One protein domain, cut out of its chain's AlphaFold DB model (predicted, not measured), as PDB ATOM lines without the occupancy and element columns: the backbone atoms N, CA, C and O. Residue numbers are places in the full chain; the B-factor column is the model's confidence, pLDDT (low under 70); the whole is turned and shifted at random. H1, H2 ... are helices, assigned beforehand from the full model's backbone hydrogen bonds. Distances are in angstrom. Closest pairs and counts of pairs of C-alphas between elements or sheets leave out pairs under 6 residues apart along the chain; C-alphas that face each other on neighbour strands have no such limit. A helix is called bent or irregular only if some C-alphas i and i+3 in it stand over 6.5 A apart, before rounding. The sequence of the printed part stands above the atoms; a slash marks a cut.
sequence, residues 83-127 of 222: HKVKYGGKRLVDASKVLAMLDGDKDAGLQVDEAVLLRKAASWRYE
ATOM      1  N   HIS A  83     194.287 148.172 102.556       95.75
ATOM      2  CA  HIS A  83     194.184 149.006 101.367       95.75
ATOM      3  C   HIS A  83     193.625 150.388 101.679       95.75
ATOM      4  O   HIS A  83     192.666 150.548 102.435       95.75
ATOM      5  N   LYS A  84     194.186 151.417 101.045       96.31
ATOM      6  CA  LYS A  84     193.686 152.786 101.176       96.31
ATOM      7  C   LYS A  84     192.465 153.005 100.285       96.31
ATOM      8  O   LYS A  84     192.508 152.717  99.090       96.31
ATOM      9  N   VAL A  85     191.406 153.588 100.843       96.62
ATOM     10  CA  VAL A  85     190.195 153.923 100.085       96.62
ATOM     11  C   VAL A  85     190.471 155.069  99.108       96.62
ATOM     12  O   VAL A  85     191.052 156.101  99.457       96.62
ATOM     13  N   LYS A  86     190.012 154.903  97.864       95.06
ATOM     14  CA  LYS A  86     190.026 155.929  96.819       95.06
ATOM     15  C   LYS A  86     188.689 156.675  96.825       95.06
ATOM     16  O   LYS A  86     187.613 156.084  96.733       95.06
ATOM     17  N   TYR A  87     188.754 157.998  96.920       94.94
ATOM     18  CA  TYR A  87     187.570 158.846  97.032       94.94
ATOM     19  C   TYR A  87     187.142 159.409  95.676       94.94
ATOM     20  O   TYR A  87     187.933 160.046  94.983       94.94
ATOM     21  N   GLY A  88     185.866 159.228  95.334       91.62
ATOM     22  CA  GLY A  88     185.276 159.666  94.071       91.62
ATOM     23  C   GLY A  88     185.459 158.673  92.916       91.62
ATOM     24  O   GLY A  88     185.675 157.474  93.110       91.62
ATOM     25  N   GLY A  89     185.348 159.187  91.692       86.44
ATOM     26  CA  GLY A  89     185.316 158.377  90.474       86.44
ATOM     27  C   GLY A  89     183.954 157.722  90.221       86.44
ATOM     28  O   GLY A  89     182.954 158.054  90.859       86.44
ATOM     29  N   LYS A  90     183.915 156.805  89.250       80.94
ATOM     30  CA  LYS A  90     182.709 156.046  88.903       80.94
ATOM     31  C   LYS A  90     182.546 154.869  89.867       80.94
ATOM     32  O   LYS A  90     183.519 154.187  90.164       80.94
ATOM     33  N   ARG A  91     181.310 154.630  90.316       75.69
ATOM     34  CA  ARG A  91     180.908 153.434  91.086       75.69
ATOM     35  C   ARG A  91     180.553 152.242  90.189       75.69
ATOM     36  O   ARG A  91     180.063 151.237  90.683       75.69
ATOM     37  N   LEU A  92     180.719 152.397  88.877       83.12
ATOM     38  CA  LEU A  92     180.346 151.385  87.900       83.12
ATOM     39  C   LEU A  92     181.469 150.363  87.764       83.12
ATOM     40  O   LEU A  92     182.642 150.736  87.702       83.12
ATOM     41  N   VAL A  93     181.074 149.098  87.686       84.50
ATOM     42  CA  VAL A  93     181.936 147.970  87.348       84.50
ATOM     43  C   VAL A  93     181.557 147.521  85.944       84.50
ATOM     44  O   VAL A  93     180.374 147.356  85.648       84.50
ATOM     45  N   ASP A  94     182.546 147.348  85.072       88.25
ATOM     46  CA  ASP A  94     182.297 146.863  83.718       88.25
ATOM     47  C   ASP A  94     181.816 145.407  83.778       88.25
ATOM     48  O   ASP A  94     182.503 144.544  84.327       88.25
ATOM     49  N   ALA A  95     180.656 145.116  83.185       87.12
ATOM     50  CA  ALA A  95     180.087 143.764  83.181       87.12
ATOM     51  C   ALA A  95     181.041 142.727  82.558       87.12
ATOM     52  O   ALA A  95     181.088 141.584  83.003       87.12
ATOM     53  N   SER A  96     181.859 143.138  81.583       91.00
ATOM     54  CA  SER A  96     182.897 142.291  80.989       91.00
ATOM     55  C   SER A  96     183.969 141.860  81.993       91.00
ATOM     56  O   SER A  96     184.455 140.737  81.909       91.00
ATOM     57  N   LYS A  97     184.315 142.709  82.970       91.06
ATOM     58  CA  LYS A  97     185.270 142.363  84.034       91.06
ATOM     59  C   LYS A  97     184.658 141.415  85.049       91.06
ATOM     60  O   LYS A  97     185.345 140.523  85.527       91.06
ATOM     61  N   VAL A  98     183.370 141.583  85.346       89.19
ATOM     62  CA  VAL A  98     182.636 140.632  86.190       89.19
ATOM     63  C   VAL A  98     182.611 139.257  85.526       89.19
ATOM     64  O   VAL A  98     182.918 138.271  86.182       89.19
ATOM     65  N   LEU A  99     182.320 139.191  84.224       90.19
ATOM     66  CA  LEU A  99     182.350 137.936  83.474       90.19
ATOM     67  C   LEU A  99     183.747 137.297  83.488       90.19
ATOM     68  O   LEU A  99     183.878 136.147  83.885       90.19
ATOM     69  N   ALA A 100     184.793 138.060  83.153       92.56
ATOM     70  CA  ALA A 100     186.168 137.557  83.169       92.56
ATOM     71  C   ALA A 100     186.596 137.058  84.563       92.56
ATOM     72  O   ALA A 100     187.241 136.018  84.678       92.56
ATOM     73  N   MET A 101     186.194 137.757  85.632       90.56
ATOM     74  CA  MET A 101     186.409 137.313  87.012       90.56
ATOM     75  C   MET A 101     185.744 135.956  87.281       90.56
ATOM     76  O   MET A 101     186.371 135.086  87.884       90.56
ATOM     77  N   LEU A 102     184.495 135.766  86.841       87.75
ATOM     78  CA  LEU A 102     183.771 134.496  86.992       87.75
ATOM     79  C   LEU A 102     184.418 133.360  86.186       87.75
ATOM     80  O   LEU A 102     184.418 132.220  86.644       87.75
ATOM     81  N   ASP A 103     185.041 133.680  85.049       93.00
ATOM     82  CA  ASP A 103     185.831 132.743  84.238       93.00
ATOM     83  C   ASP A 103     187.231 132.453  84.830       93.00
ATOM     84  O   ASP A 103     188.006 131.671  84.274       93.00
ATOM     85  N   GLY A 104     187.566 133.051  85.981       90.44
ATOM     86  CA  GLY A 104     188.802 132.801  86.725       90.44
ATOM     87  C   GLY A 104     189.943 133.784  86.449       90.44
ATOM     88  O   GLY A 104     191.067 133.545  86.903       90.44
ATOM     89  N   ASP A 105     189.693 134.892  85.744       94.25
ATOM     90  CA  ASP A 105     190.679 135.960  85.560       94.25
ATOM     91  C   ASP A 105     190.906 136.723  86.874       94.25
ATOM     92  O   ASP A 105     190.057 137.469  87.376       94.25
ATOM     93  N   LYS A 106     192.107 136.546  87.431       90.88
ATOM     94  CA  LYS A 106     192.514 137.162  88.695       90.88
ATOM     95  C   LYS A 106     192.672 138.677  88.597       90.88
ATOM     96  O   LYS A 106     192.375 139.359  89.574       90.88
ATOM     97  N   ASP A 107     193.146 139.207  87.469       93.00
ATOM     98  CA  ASP A 107     193.322 140.654  87.309       93.00
ATOM     99  C   ASP A 107     191.961 141.341  87.212       93.00
ATOM    100  O   ASP A 107     191.703 142.322  87.912       93.00
ATOM    101  N   ALA A 108     191.042 140.754  86.439       91.69
ATOM    102  CA  ALA A 108     189.663 141.218  86.385       91.69
ATOM    103  C   ALA A 108     189.012 141.203  87.778       91.69
ATOM    104  O   ALA A 108     188.404 142.198  88.175       91.69
ATOM    105  N   GLY A 109     189.214 140.130  88.551       89.50
ATOM    106  CA  GLY A 109     188.754 140.038  89.939       89.50
ATOM    107  C   GLY A 109     189.289 141.158  90.831       89.50
ATOM    108  O   GLY A 109     188.507 141.850  91.477       89.50
ATOM    109  N   LEU A 110     190.599 141.424  90.798       88.12
ATOM    110  CA  LEU A 110     191.207 142.519  91.568       88.12
ATOM    111  C   LEU A 110     190.637 143.893  91.183       88.12
ATOM    112  O   LEU A 110     190.420 144.746  92.046       88.12
ATOM    113  N   GLN A 111     190.364 144.122  89.897       89.44
ATOM    114  CA  GLN A 111     189.760 145.373  89.433       89.44
ATOM    115  C   GLN A 111     188.302 145.524  89.888       89.44
ATOM    116  O   GLN A 111     187.887 146.630  90.250       89.44
ATOM    117  N   VAL A 112     187.530 144.432  89.874       89.75
ATOM    118  CA  VAL A 112     186.166 144.395  90.422       89.75
ATOM    119  C   VAL A 112     186.214 144.693  91.921       89.75
ATOM    120  O   VAL A 112     185.502 145.584  92.383       89.75
ATOM    121  N   ASP A 113     187.109 144.040  92.663       88.88
ATOM    122  CA  ASP A 113     187.281 144.259  94.098       88.88
ATOM    123  C   ASP A 113     187.642 145.704  94.427       88.88
ATOM    124  O   ASP A 113     187.059 146.303  95.329       88.88
ATOM    125  N   GLU A 114     188.571 146.309  93.684       87.94
ATOM    126  CA  GLU A 114     188.939 147.706  93.901       87.94
ATOM    127  C   GLU A 114     187.734 148.638  93.699       87.94
ATOM    128  O   GLU A 114     187.514 149.574  94.477       87.94
ATOM    129  N   ALA A 115     186.941 148.393  92.656       88.44
ATOM    130  CA  ALA A 115     185.785 149.216  92.330       88.44
ATOM    131  C   ALA A 115     184.657 149.074  93.366       88.44
ATOM    132  O   ALA A 115     184.039 150.079  93.733       88.44
ATOM    133  N   VAL A 116     184.420 147.855  93.860       88.19
ATOM    134  CA  VAL A 116     183.356 147.538  94.823       88.19
ATOM    135  C   VAL A 116     183.768 147.897  96.253       88.19
ATOM    136  O   VAL A 116     183.033 148.592  96.959       88.19
ATOM    137  N   LEU A 117     184.953 147.464  96.686       90.06
ATOM    138  CA  LEU A 117     185.387 147.530  98.081       90.06
ATOM    139  C   LEU A 117     186.280 148.715  98.414       90.06
ATOM    140  O   LEU A 117     186.410 149.016  99.593       90.06
ATOM    141  N   LEU A 118     186.914 149.393  97.455       92.12
ATOM    142  CA  LEU A 118     187.912 150.437  97.756       92.12
ATOM    143  C   LEU A 118     187.506 151.828  97.270       92.12
ATOM    144  O   LEU A 118     188.334 152.740  97.231       92.12
ATOM    145  N   ARG A 119     186.222 152.026  96.957       92.25
ATOM    146  CA  ARG A 119     185.656 153.329  96.585       92.25
ATOM    147  C   ARG A 119     184.700 153.877  97.632       92.25
ATOM    148  O   ARG A 119     183.909 153.155  98.237       92.25
ATOM    149  N   LYS A 120     184.743 155.197  97.811       94.12
ATOM    150  CA  LYS A 120     183.800 155.945  98.655       94.12
ATOM    151  C   LYS A 120     183.525 157.325  98.071       94.12
ATOM    152  O   LYS A 120     184.337 157.874  97.328       94.12
ATOM    153  N   ALA A 121     182.364 157.893  98.384       95.06
ATOM    154  CA  ALA A 121     181.998 159.223  97.908       95.06
ATOM    155  C   ALA A 121     182.985 160.294  98.407       95.06
ATOM    156  O   ALA A 121     183.478 160.230  99.533       95.06
ATOM    157  N   ALA A 122     183.260 161.298  97.569       96.06
ATOM    158  CA  ALA A 122     184.285 162.307  97.837       96.06
ATOM    159  C   ALA A 122     184.034 163.136  99.110       96.06
ATOM    160  O   ALA A 122     184.992 163.592  99.734       96.06
ATOM    161  N   SER A 123     182.771 163.289  99.518       96.19
ATOM    162  CA  SER A 123     182.378 163.968 100.759       96.19
ATOM    163  C   SER A 123     182.959 163.316 102.018       96.19
ATOM    164  O   SER A 123     183.173 164.011 103.002       96.19
ATOM    165  N   TRP A 124     183.299 162.025 101.970       96.31
ATOM    166  CA  TRP A 124     183.848 161.258 103.094       96.31
ATOM    167  C   TRP A 124     185.383 161.244 103.143       96.31
ATOM    168  O   TRP A 124     185.985 160.540 103.949       96.31
ATOM    169  N   ARG A 125     186.061 162.032 102.298       96.75
ATOM    170  CA  ARG A 125     187.535 162.046 102.215       96.75
ATOM    171  C   ARG A 125     188.230 162.389 103.537       96.75
ATOM    172  O   ARG A 125     189.390 162.027 103.729       96.75
ATOM    173  N   TYR A 126     187.547 163.083 104.450       94.94
ATOM    174  CA  TYR A 126     188.107 163.466 105.748       94.94
ATOM    175  C   TYR A 126     188.426 162.277 106.664       94.94
ATOM    176  O   TYR A 126     189.259 162.450 107.561       94.94
ATOM    177  N   GLU A 127     187.801 161.115 106.445       96.56
ATOM    178  CA  GLU A 127     188.017 159.901 107.242       96.56
ATOM    179  C   GLU A 127     189.411 159.310 107.020       96.56
ATOM    180  O   GLU A 127     189.976 158.714 107.935       96.56
TER     181      GLU A 127
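Overview. This is residues 83 to 127 of the 222 residues of an uncharacterized protein of Bradyrhizobium elkanii USDA 61 (UniProt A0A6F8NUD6). Picture a long, narrow loop of chain: residues 83 to 94, with no named element, lead toward one end, H1 and H2 make the turn there, and H2 leads back toward H3 at the other end. Near H3 a short parallel pairing, residues 86 to 87 with 119 to 120, ties the outgoing and returning stretches together. The printed part has 45 residues with three named helices, H1, H2 and H3 in that order, and no named strand; its class is all helix. It is loose, with a radius of gyration of the C-alphas of 11.8 A, and only just a rod, spanning 37 by 19 by 9 A.

Arrangement. Go past residue 94 to H1, residues 95 to 102, and over a tight link of 3 residues to H2, residues 106 to 117. They touch, H2 with residues 107 to 112 alone; the closest C-alphas, of Met 101 and Gly 109, are 4.6 A apart. You will find them at a steep tilt of 61 degrees, running opposite ways. A tight link of 4 residues leads to H3, residues 122 to 127, which is apart from H1 and from H2. Every O i to N i+4 pair is within hydrogen-bond range in H1 and H2; in H3 it is 0 of 2, beside 2 of 3 O i to N i+3 pairs.

Along the chain. Find C-alpha 95 at (180.087, 143.764, 83.181); H1 runs 10.7 A from there to C-alpha 102. H2 covers 15.7 A from C-alpha 106 at (192.514, 137.162, 88.695) to C-alpha 117. H3 covers 10.4 A, ending at C-alpha 127, (188.017, 159.901, 107.242); it is irregular, with C-alphas 123 and 126 7.6 A apart.

Size, cuts and confidence. Look to Asp 103 and Tyr 126 for the two C-alphas farthest apart, 37.6 A. The printed part has no cut and neither link is long. Mean pLDDT of the printed part is 90.9, and no printed residue is under 70.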